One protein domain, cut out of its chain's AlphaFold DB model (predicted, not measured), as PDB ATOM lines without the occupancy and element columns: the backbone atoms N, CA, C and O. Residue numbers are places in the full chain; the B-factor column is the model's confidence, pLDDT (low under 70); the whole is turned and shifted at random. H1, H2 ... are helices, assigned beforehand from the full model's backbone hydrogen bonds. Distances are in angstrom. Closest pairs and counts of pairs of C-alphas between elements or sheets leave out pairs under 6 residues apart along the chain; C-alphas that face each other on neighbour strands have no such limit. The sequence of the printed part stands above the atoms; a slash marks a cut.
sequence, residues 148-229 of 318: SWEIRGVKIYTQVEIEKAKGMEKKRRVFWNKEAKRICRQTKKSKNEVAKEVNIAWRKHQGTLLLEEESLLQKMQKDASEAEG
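What this domain is: This is residues 148 to 229 of the 318 residues of an uncharacterized protein of Paramuricea clavata (UniProt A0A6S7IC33). A small helical body has one long arm: H1 and H2 pack near opposite ends of H3, H3 and H4 form a splayed hairpin, and residues 210 to 229 stick out. The printed part has 82 residues with four named helices, H1 to H4 in order, and no named strand: all helix. It is only just loose, close to extended, with a radius of gyration of the C-alphas of 17.5 A and spans of 62 by 25 by 15 A.

How they stand to each other: Begin at H1, residues 148 to 151, which touches the hub H3, residues 167 to 186, at residues 180 to 185 alone; the closest C-alphas, Trp 149 and Cys 184, are 5.6 A apart. H2, residues 159 to 164, touches H3 at residues 170 to 174 alone, C-alphas Ile 162 and Lys 170 closest at 5.5 A, in a hairpin with a shallow tilt of 24 degrees, opposite ways. H4, residues 191 to 227, touches H3 with residues 194 to 202 alone, C-alphas Glu 179 and Val 198 closest at 6.1 A, in a hairpin with a steep tilt of 42 degrees, opposite ways. In H2, H3 and H4 every O i to N i+4 pair is within hydrogen-bond range; H1 is too short for one.

Where its parts are: Find C-alpha 148 at (1.693, 50.218, -2.896), where H1 begins. H3 runs 29.5 A; H4 runs 53.0 A to C-alpha 227 at (-23.490, 3.266, 5.937).

The domain as a whole: The C-alphas farthest apart, Ile 151 and Gly 229, are 61.9 A apart. The printed part has no cut and no long link; residue 229 alone is under pLDDT 70.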
ATOM      1  N   SER A 148       2.748  49.289  -3.318       88.31
ATOM      2  CA  SER A 148       1.693  50.218  -2.896       88.31
ATOM      3  C   SER A 148       1.239  50.056  -1.440       88.31
ATOM      4  O   SER A 148       0.773  51.027  -0.846       88.31
ATOM      5  N   TRP A 149       1.354  48.862  -0.852       88.56
ATOM      6  CA  TRP A 149       1.024  48.624   0.558       88.56
ATOM      7  C   TRP A 149       2.166  49.008   1.512       88.56
ATOM      8  O   TRP A 149       1.877  49.410   2.640       88.56
ATOM      9  N   GLU A 150       3.426  48.934   1.065       87.31
ATOM     10  CA  GLU A 150       4.608  49.371   1.829       87.31
ATOM     11  C   GLU A 150       4.597  50.885   2.005       87.31
ATOM     12  O   GLU A 150       4.670  51.365   3.132       87.31
ATOM     13  N   ILE A 151       4.354  51.625   0.916       86.44
ATOM     14  CA  ILE A 151       4.216  53.093   0.935       86.44
ATOM     15  C   ILE A 151       3.124  53.537   1.925       86.44
ATOM     16  O   ILE A 151       3.208  54.598   2.535       86.44
ATOM     17  N   ARG A 152       2.088  52.714   2.116       87.56
ATOM     18  CA  ARG A 152       0.954  53.011   3.007       87.56
ATOM     19  C   ARG A 152       1.119  52.469   4.422       87.56
ATOM     20  O   ARG A 152       0.220  52.657   5.242       87.56
ATOM     21  N   GLY A 153       2.197  51.742   4.711       91.50
ATOM     22  CA  GLY A 153       2.411  51.103   6.008       91.50
ATOM     23  C   GLY A 153       1.317  50.096   6.392       91.50
ATOM     24  O   GLY A 153       0.989  49.954   7.578       91.50
ATOM     25  N   VAL A 154       0.699  49.428   5.409       95.50
ATOM     26  CA  VAL A 154      -0.293  48.372   5.655       95.50
ATOM     27  C   VAL A 154       0.441  47.079   6.004       95.50
ATOM     28  O   VAL A 154       1.261  46.596   5.228       95.50
ATOM     29  N   LYS A 155       0.135  46.496   7.170       97.19
ATOM     30  CA  LYS A 155       0.755  45.238   7.610       97.19
ATOM     31  C   LYS A 155       0.415  44.115   6.627       97.19
ATOM     32  O   LYS A 155      -0.761  43.839   6.405       97.19
ATOM     33  N   ILE A 156       1.434  43.438   6.109       97.62
ATOM     34  CA  ILE A 156       1.318  42.187   5.355       97.62
ATOM     35  C   ILE A 156       1.989  41.097   6.186       97.62
ATOM     36  O   ILE A 156       3.123  41.265   6.623       97.62
ATOM     37  N   TYR A 157       1.277  40.001   6.431       98.06
ATOM     38  CA  TYR A 157       1.805  38.872   7.185       98.06
ATOM     39  C   TYR A 157       2.811  38.092   6.337       98.06
ATOM     40  O   TYR A 157       2.564  37.819   5.162       98.06
ATOM     41  N   THR A 158       3.925  37.700   6.932       97.69
ATOM     42  CA  THR A 158       4.877  36.778   6.304       97.69
ATOM     43  C   THR A 158       4.297  35.362   6.225       97.69
ATOM     44  O   THR A 158       3.364  35.014   6.955       97.69
ATOM     45  N   GLN A 159       4.860  34.515   5.359       98.06
ATOM     46  CA  GLN A 159       4.444  33.112   5.252       98.06
ATOM     47  C   GLN A 159       4.610  32.374   6.592       98.06
ATOM     48  O   GLN A 159       3.700  31.676   7.030       98.06
ATOM     49  N   VAL A 160       5.703  32.648   7.308       98.19
ATOM     50  CA  VAL A 160       5.962  32.103   8.648       98.19
ATOM     51  C   VAL A 160       4.898  32.553   9.660       98.19
ATOM     52  O   VAL A 160       4.405  31.742  10.442       98.19
ATOM     53  N   GLU A 161       4.486  33.828   9.654       97.81
ATOM     54  CA  GLU A 161       3.381  34.301  10.507       97.81
ATOM     55  C   GLU A 161       2.045  33.625  10.161       97.81
ATOM     56  O   GLU A 161       1.222  33.405  11.052       97.81
ATOM     57  N   ILE A 162       1.796  33.320   8.884       98.25
ATOM     58  CA  ILE A 162       0.591  32.607   8.443       98.25
ATOM     59  C   ILE A 162       0.630  31.151   8.914       98.25
ATOM     60  O   ILE A 162      -0.359  30.655   9.446       98.25
ATOM     61  N   GLU A 163       1.759  30.469   8.749       97.81
ATOM     62  CA  GLU A 163       1.926  29.062   9.123       97.81
ATOM     63  C   GLU A 163       1.850  28.838  10.628       97.81
ATOM     64  O   GLU A 163       1.237  27.866  11.066       97.81
ATOM     65  N   LYS A 164       2.382  29.777  11.420       98.00
ATOM     66  CA  LYS A 164       2.255  29.767  12.883       98.00
ATOM     67  C   LYS A 164       0.812  29.966  13.362       98.00
ATOM     68  O   LYS A 164       0.480  29.572  14.480       98.00
ATOM     69  N   ALA A 165      -0.054  30.587  12.560       97.88
ATOM     70  CA  ALA A 165      -1.458  30.762  12.914       97.88
ATOM     71  C   ALA A 165      -2.252  29.454  12.737       97.88
ATOM     72  O   ALA A 165      -1.974  28.645  11.857       97.88
ATOM     73  N   LYS A 166      -3.295  29.258  13.554       95.44
ATOM     74  CA  LYS A 166      -4.144  28.055  13.525       95.44
ATOM     75  C   LYS A 166      -5.597  28.383  13.174       95.44
ATOM     76  O   LYS A 166      -6.097  29.475  13.457       95.44
ATOM     77  N   GLY A 167      -6.288  27.415  12.566       93.44
ATOM     78  CA  GLY A 167      -7.721  27.480  12.265       93.44
ATOM     79  C   GLY A 167      -8.131  28.721  11.460       93.44
ATOM     80  O   GLY A 167      -7.536  29.040  10.430       93.44
ATOM     81  N   MET A 168      -9.147  29.442  11.946       93.38
ATOM     82  CA  MET A 168      -9.700  30.620  11.262       93.38
ATOM     83  C   MET A 168      -8.738  31.809  11.185       93.38
ATOM     84  O   MET A 168      -8.852  32.605  10.259       93.38
ATOM     85  N   GLU A 169      -7.781  31.932  12.107       96.69
ATOM     86  CA  GLU A 169      -6.805  33.029  12.062       96.69
ATOM     87  C   GLU A 169      -5.808  32.838  10.908       96.69
ATOM     88  O   GLU A 169      -5.458  33.806  10.238       96.69
ATOM     89  N   LYS A 170      -5.427  31.590  10.592       97.69
ATOM     90  CA  LYS A 170      -4.614  31.286   9.402       97.69
ATOM     91  C   LYS A 170      -5.337  31.711   8.122       97.69
ATOM     92  O   LYS A 170      -4.783  32.476   7.333       97.69
ATOM     93  N   LYS A 171      -6.605  31.299   7.968       97.44
ATOM     94  CA  LYS A 171      -7.466  31.703   6.838       97.44
ATOM     95  C   LYS A 171      -7.604  33.232   6.758       97.44
ATOM     96  O   LYS A 171      -7.464  33.805   5.680       97.44
ATOM     97  N   ARG A 172      -7.783  33.905   7.904       97.94
ATOM     98  CA  ARG A 172      -7.865  35.371   7.995       97.94
ATOM     99  C   ARG A 172      -6.599  36.068   7.512       97.94
ATOM    100  O   ARG A 172      -6.714  37.048   6.788       97.94
ATOM    101  N   ARG A 173      -5.407  35.605   7.898       98.38
ATOM    102  CA  ARG A 173      -4.137  36.243   7.495       98.38
ATOM    103  C   ARG A 173      -3.865  36.098   5.999       98.38
ATOM    104  O   ARG A 173      -3.453  37.067   5.364       98.38
ATOM    105  N   VAL A 174      -4.163  34.929   5.425       98.31
ATOM    106  CA  VAL A 174      -4.100  34.713   3.967       98.31
ATOM    107  C   VAL A 174      -5.058  35.664   3.249       98.31
ATOM    108  O   VAL A 174      -4.649  36.382   2.334       98.31
ATOM    109  N   PHE A 175      -6.313  35.719   3.708       98.44
ATOM    110  CA  PHE A 175      -7.320  36.625   3.164       98.44
ATOM    111  C   PHE A 175      -6.881  38.090   3.272       98.44
ATOM    112  O   PHE A 175      -6.927  38.820   2.286       98.44
ATOM    113  N   TRP A 176      -6.395  38.504   4.445       98.44
ATOM    114  CA  TRP A 176      -5.912  39.857   4.706       98.44
ATOM    115  C   TRP A 176      -4.836  40.264   3.707       98.44
ATOM    116  O   TRP A 176      -4.950  41.314   3.085       98.44
ATOM    117  N   ASN A 177      -3.818  39.427   3.509       98.44
ATOM    118  CA  ASN A 177      -2.741  39.721   2.570       98.44
ATOM    119  C   ASN A 177      -3.246  39.888   1.139       98.44
ATOM    120  O   ASN A 177      -2.833  40.823   0.455       98.44
ATOM    121  N   LYS A 178      -4.122  38.987   0.681       98.38
ATOM    122  CA  LYS A 178      -4.709  39.051  -0.663       98.38
ATOM    123  C   LYS A 178      -5.506  40.344  -0.843       98.38
ATOM    124  O   LYS A 178      -5.290  41.081  -1.804       98.38
ATOM    125  N   GLU A 179      -6.373  40.643   0.116       98.31
ATOM    126  CA  GLU A 179      -7.341  41.729   0.011       98.31
ATOM    127  C   GLU A 179      -6.716  43.109   0.243       98.31
ATOM    128  O   GLU A 179      -6.968  44.043  -0.517       98.31
ATOM    129  N   ALA A 180      -5.812  43.234   1.219       98.06
ATOM    130  CA  ALA A 180      -5.061  44.463   1.461       98.06
ATOM    131  C   ALA A 180      -4.227  44.859   0.235       98.06
ATOM    132  O   ALA A 180      -4.248  46.019  -0.181       98.06
ATOM    133  N   LYS A 181      -3.541  43.889  -0.391       96.94
ATOM    134  CA  LYS A 181      -2.778  44.119  -1.627       96.94
ATOM    135  C   LYS A 181      -3.690  44.547  -2.777       96.94
ATOM    136  O   LYS A 181      -3.339  45.482  -3.497       96.94
ATOM    137  N   ARG A 182      -4.858  43.910  -2.938       97.81
ATOM    138  CA  ARG A 182      -5.859  44.279  -3.955       97.81
ATOM    139  C   ARG A 182      -6.308  45.734  -3.791       97.81
ATOM    140  O   ARG A 182      -6.198  46.514  -4.736       97.81
ATOM    141  N   ILE A 183      -6.737  46.124  -2.589       96.81
ATOM    142  CA  ILE A 183      -7.251  47.476  -2.311       96.81
ATOM    143  C   ILE A 183      -6.153  48.537  -2.476       96.81
ATOM    144  O   ILE A 183      -6.408  49.588  -3.067       96.81
ATOM    145  N   CYS A 184      -4.925  48.265  -2.013       94.88
ATOM    146  CA  CYS A 184      -3.801  49.200  -2.152       94.88
ATOM    147  C   CYS A 184      -3.390  49.428  -3.613       94.88
ATOM    148  O   CYS A 184      -2.865  50.491  -3.934       94.88
ATOM    149  N   ARG A 185      -3.597  48.446  -4.502       94.00
ATOM    150  CA  ARG A 185      -3.357  48.599  -5.949       94.00
ATOM    151  C   ARG A 185      -4.454  49.412  -6.638       94.00
ATOM    152  O   ARG A 185      -4.146  50.194  -7.524       94.00
ATOM    153  N   GLN A 186      -5.711  49.224  -6.241       95.00
ATOM    154  CA  GLN A 186      -6.869  49.789  -6.949       95.00
ATOM    155  C   GLN A 186      -7.289  51.179  -6.467       95.00
ATOM    156  O   GLN A 186      -7.919  51.926  -7.205       95.00
ATOM    157  N   THR A 187      -6.989  51.534  -5.220       92.69
ATOM    158  CA  THR A 187      -7.502  52.762  -4.592       92.69
ATOM    159  C   THR A 187      -6.369  53.544  -3.954       92.69
ATOM    160  O   THR A 187      -5.346  52.954  -3.631       92.69
ATOM    161  N   LYS A 188      -6.543  54.842  -3.679       92.94
ATOM    162  CA  LYS A 188      -5.602  55.673  -2.890       92.94
ATOM    163  C   LYS A 188      -5.988  55.792  -1.402       92.94
ATOM    164  O   LYS A 188      -5.564  56.717  -0.724       92.94
ATOM    165  N   LYS A 189      -6.777  54.839  -0.891       92.00
ATOM    166  CA  LYS A 189      -7.240  54.793   0.504       92.00
ATOM    167  C   LYS A 189      -6.083  54.757   1.509       92.00
ATOM    168  O   LYS A 189      -5.072  54.080   1.286       92.00
ATOM    169  N   SER A 190      -6.267  55.447   2.629       94.50
ATOM    170  CA  SER A 190      -5.348  55.446   3.768       94.50
ATOM    171  C   SER A 190      -5.262  54.066   4.432       94.50
ATOM    172  O   SER A 190      -6.151  53.224   4.285       94.50
ATOM    173  N   LYS A 191      -4.216  53.837   5.237       95.19
ATOM    174  CA  LYS A 191      -4.024  52.597   6.016       95.19
ATOM    175  C   LYS A 191      -5.277  52.178   6.794       95.19
ATOM    176  O   LYS A 191      -5.652  51.005   6.787       95.19
ATOM    177  N   ASN A 192      -5.933  53.138   7.445       96.12
ATOM    178  CA  ASN A 192      -7.109  52.889   8.277       96.12
ATOM    179  C   ASN A 192      -8.338  52.516   7.441       96.12
ATOM    180  O   ASN A 192      -9.110  51.643   7.834       96.12
ATOM    181  N   GLU A 193      -8.517  53.141   6.281       95.56
ATOM    182  CA  GLU A 193      -9.606  52.808   5.360       95.56
ATOM    183  C   GLU A 193      -9.416  51.425   4.739       95.56
ATOM    184  O   GLU A 193     -10.365  50.640   4.722       95.56
ATOM    185  N   VAL A 194      -8.185  51.087   4.330       96.69
ATOM    186  CA  VAL A 194      -7.837  49.737   3.857       96.69
ATOM    187  C   VAL A 194      -8.164  48.708   4.937       96.69
ATOM    188  O   VAL A 194      -8.855  47.731   4.666       96.69
ATOM    189  N   ALA A 195      -7.743  48.937   6.184       97.00
ATOM    190  CA  ALA A 195      -8.028  48.024   7.288       97.00
ATOM    191  C   ALA A 195      -9.538  47.848   7.541       97.00
ATOM    192  O   ALA A 195     -10.003  46.725   7.750       97.00
ATOM    193  N   LYS A 196     -10.320  48.938   7.503       96.06
ATOM    194  CA  LYS A 196     -11.786  48.889   7.649       96.06
ATOM    195  C   LYS A 196     -12.430  48.058   6.539       96.06
ATOM    196  O   LYS A 196     -13.271  47.209   6.825       96.06
ATOM    197  N   GLU A 197     -12.020  48.269   5.294       97.12
ATOM    198  CA  GLU A 197     -12.563  47.561   4.134       97.12
ATOM    199  C   GLU A 197     -12.193  46.075   4.131       97.12
ATOM    200  O   GLU A 197     -13.080  45.233   3.983       97.12
ATOM    201  N   VAL A 198     -10.930  45.734   4.418       98.00
ATOM    202  CA  VAL A 198     -10.492  44.336   4.567       98.00
ATOM    203  C   VAL A 198     -11.265  43.638   5.685       98.00
ATOM    204  O   VAL A 198     -11.669  42.489   5.521       98.00
ATOM    205  N   ASN A 199     -11.524  44.310   6.810       96.88
ATOM    206  CA  ASN A 199     -12.301  43.726   7.905       96.88
ATOM    207  C   ASN A 199     -13.760  43.457   7.512       96.88
ATOM    208  O   ASN A 199     -14.295  42.409   7.871       96.88
ATOM    209  N   ILE A 200     -14.404  44.360   6.765       95.62
ATOM    210  CA  ILE A 200     -15.765  44.143   6.247       95.62
ATOM    211  C   ILE A 200     -15.774  42.968   5.264       95.62
ATOM    212  O   ILE A 200     -16.614  42.075   5.380       95.62
ATOM    213  N   ALA A 201     -14.819  42.934   4.334       96.94
ATOM    214  CA  ALA A 201     -14.694  41.856   3.359       96.94
ATOM    215  C   ALA A 201     -14.441  40.502   4.047       96.94
ATOM    216  O   ALA A 201     -15.110  39.515   3.745       96.94
ATOM    217  N   TRP A 202     -13.558  40.475   5.052       97.56
ATOM    218  CA  TRP A 202     -13.297  39.287   5.864       97.56
ATOM    219  C   TRP A 202     -14.558  38.817   6.578       97.56
ATOM    220  O   TRP A 202     -14.841  37.628   6.595       97.56
ATOM    221  N   ARG A 203     -15.345  39.733   7.145       95.69
ATOM    222  CA  ARG A 203     -16.598  39.388   7.820       95.69
ATOM    223  C   ARG A 203     -17.583  38.704   6.877       95.69
ATOM    224  O   ARG A 203     -18.164  37.699   7.269       95.69
ATOM    225  N   LYS A 204     -17.722  39.174   5.636       94.50
ATOM    226  CA  LYS A 204     -18.561  38.504   4.627       94.50
ATOM    227  C   LYS A 204     -18.001  37.129   4.250       94.50
ATOM    228  O   LYS A 204     -18.738  36.148   4.259       94.50
ATOM    229  N   HIS A 205     -16.698  37.051   3.983       96.00
ATOM    230  CA  HIS A 205     -16.027  35.810   3.595       96.00
ATOM    231  C   HIS A 205     -16.061  34.748   4.704       96.00
ATOM    232  O   HIS A 205     -16.314  33.577   4.443       96.00
ATOM    233  N   GLN A 206     -15.883  35.163   5.958       94.88
ATOM    234  CA  GLN A 206     -15.997  34.301   7.127       94.88
ATOM    235  C   GLN A 206     -17.381  33.650   7.209       94.88
ATOM    236  O   GLN A 206     -17.467  32.488   7.590       94.88
ATOM    237  N   GLY A 207     -18.441  34.388   6.861       91.81
ATOM    238  CA  GLY A 207     -19.789  33.839   6.760       91.81
ATOM    239  C   GLY A 207     -19.815  32.672   5.783       91.81
ATOM    240  O   GLY A 207     -20.122  31.566   6.198       91.81
ATOM    241  N   THR A 208     -19.381  32.899   4.539       93.06
ATOM    242  CA  THR A 208     -19.317  31.869   3.487       93.06
ATOM    243  C   THR A 208     -18.539  30.622   3.914       93.06
ATOM    244  O   THR A 208     -19.046  29.520   3.745       93.06
ATOM    245  N   LEU A 209     -17.371  30.780   4.549       94.56
ATOM    246  CA  LEU A 209     -16.577  29.641   5.033       94.56
ATOM    247  C   LEU A 209     -17.323  28.775   6.059       94.56
ATOM    248  O   LEU A 209     -17.131  27.565   6.087       94.56
ATOM    249  N   LEU A 210     -18.138  29.389   6.923       92.94
ATOM    250  CA  LEU A 210     -18.931  28.647   7.904       92.94
ATOM    251  C   LEU A 210     -20.100  27.908   7.239       92.94
ATOM    252  O   LEU A 210     -20.445  26.825   7.698       92.94
ATOM    253  N   LEU A 211     -20.673  28.458   6.160       88.50
ATOM    254  CA  LEU A 211     -21.725  27.782   5.386       88.50
ATOM    255  C   LEU A 211     -21.178  26.545   4.664       88.50
ATOM    256  O   LEU A 211     -21.804  25.491   4.677       88.50
ATOM    257  N   GLU A 212     -19.992  26.661   4.066       92.38
ATOM    258  CA  GLU A 212     -19.303  25.530   3.432       92.38
ATOM    259  C   GLU A 212     -18.984  24.428   4.457       92.38
ATOM    260  O   GLU A 212     -19.189  23.247   4.186       92.38
ATOM    261  N   GLU A 213     -18.525  24.812   5.654       91.56
ATOM    262  CA  GLU A 213     -18.224  23.877   6.745       91.56
ATOM    263  C   GLU A 213     -19.484  23.175   7.276       91.56
ATOM    264  O   GLU A 213     -19.453  21.973   7.531       91.56
ATOM    265  N   GLU A 214     -20.608  23.887   7.393       88.56
ATOM    266  CA  GLU A 214     -21.901  23.282   7.731       88.56
ATOM    267  C   GLU A 214     -22.361  22.277   6.670       88.56
ATOM    268  O   GLU A 214     -22.746  21.162   7.017       88.56
ATOM    269  N   SER A 215     -22.297  22.645   5.387       89.38
ATOM    270  CA  SER A 215     -22.717  21.764   4.293       89.38
ATOM    271  C   SER A 215     -21.892  20.477   4.256       89.38
ATOM    272  O   SER A 215     -22.444  19.389   4.078       89.38
ATOM    273  N   LEU A 216     -20.582  20.580   4.503       89.50
ATOM    274  CA  LEU A 216     -19.707  19.417   4.601       89.50
ATOM    275  C   LEU A 216     -20.107  18.506   5.770       89.50
ATOM    276  O   LEU A 216     -20.170  17.294   5.595       89.50
ATOM    277  N   LEU A 217     -20.412  19.076   6.940       85.44
ATOM    278  CA  LEU A 217     -20.855  18.296   8.098       85.44
ATOM    279  C   LEU A 217     -22.191  17.596   7.861       85.44
ATOM    280  O   LEU A 217     -22.330  16.433   8.228       85.44
ATOM    281  N   GLN A 218     -23.154  18.274   7.233       85.56
ATOM    282  CA  GLN A 218     -24.434  17.661   6.869       85.56
ATOM    283  C   GLN A 218     -24.230  16.485   5.912       85.56
ATOM    284  O   GLN A 218     -24.854  15.441   6.083       85.56
ATOM    285  N   LYS A 219     -23.320  16.632   4.939       88.69
ATOM    286  CA  LYS A 219     -22.963  15.546   4.025       88.69
ATOM    287  C   LYS A 219     -22.328  14.370   4.770       88.69
ATOM    288  O   LYS A 219     -22.808  13.257   4.634       88.69
ATOM    289  N   MET A 220     -21.323  14.620   5.612       84.75
ATOM    290  CA  MET A 220     -20.673  13.566   6.405       84.75
ATOM    291  C   MET A 220     -21.664  12.822   7.307       84.75
ATOM    292  O   MET A 220     -21.588  11.607   7.434       84.75
ATOM    293  N   GLN A 221     -22.605  13.544   7.920       82.56
ATOM    294  CA  GLN A 221     -23.638  12.940   8.755       82.56
ATOM    295  C   GLN A 221     -24.599  12.064   7.940       82.56
ATOM    296  O   GLN A 221     -24.993  10.991   8.398       82.56
ATOM    297  N   LYS A 222     -24.980  12.520   6.742       85.44
ATOM    298  CA  LYS A 222     -25.823  11.754   5.824       85.44
ATOM    299  C   LYS A 222     -25.114  10.474   5.371       85.44
ATOM    300  O   LYS A 222     -25.692   9.403   5.504       85.44
ATOM    301  N   ASP A 223     -23.861  10.589   4.935       85.06
ATOM    302  CA  ASP A 223     -23.054   9.461   4.457       85.06
ATOM    303  C   ASP A 223     -22.846   8.406   5.571       85.06
ATOM    304  O   ASP A 223     -22.980   7.211   5.323       85.06
ATOM    305  N   ALA A 224     -22.601   8.833   6.820       81.62
ATOM    306  CA  ALA A 224     -22.504   7.926   7.971       81.62
ATOM    307  C   ALA A 224     -23.834   7.210   8.275       81.62
ATOM    308  O   ALA A 224     -23.855   6.010   8.541       81.62
ATOM    309  N   SER A 225     -24.959   7.927   8.171       80.69
ATOM    310  CA  SER A 225     -26.293   7.349   8.399       80.69
ATOM    311  C   SER A 225     -26.666   6.305   7.340       80.69
ATOM    312  O   SER A 225     -27.349   5.334   7.653       80.69
ATOM    313  N   GLU A 226     -26.235   6.500   6.090       84.81
ATOM    314  CA  GLU A 226     -26.458   5.547   4.993       84.81
ATOM    315  C   GLU A 226     -25.593   4.282   5.140       84.81
ATOM    316  O   GLU A 226     -26.036   3.200   4.760       84.81
ATOM    317  N   ALA A 227     -24.395   4.396   5.723       81.38
ATOM    318  CA  ALA A 227     -23.490   3.266   5.937       81.38
ATOM    319  C   ALA A 227     -23.927   2.331   7.084       81.38
ATOM    320  O   ALA A 227     -23.729   1.122   6.990       81.38
ATOM    321  N   GLU A 228     -24.529   2.866   8.152       71.69
ATOM    322  CA  GLU A 228     -24.868   2.095   9.363       71.69
ATOM    323  C   GLU A 228     -26.239   1.398   9.324       71.69
ATOM    324  O   GLU A 228     -26.565   0.631  10.226       71.69
ATOM    325  N   GLY A 229     -27.061   1.627   8.296       62.00
ATOM    326  CA  GLY A 229     -28.318   0.896   8.087       62.00
ATOM    327  C   GLY A 229     -29.417   1.084   9.149       62.00
ATOM    328  O   GLY A 229     -30.533   0.632   8.911       62.00
TER     329      GLY A 229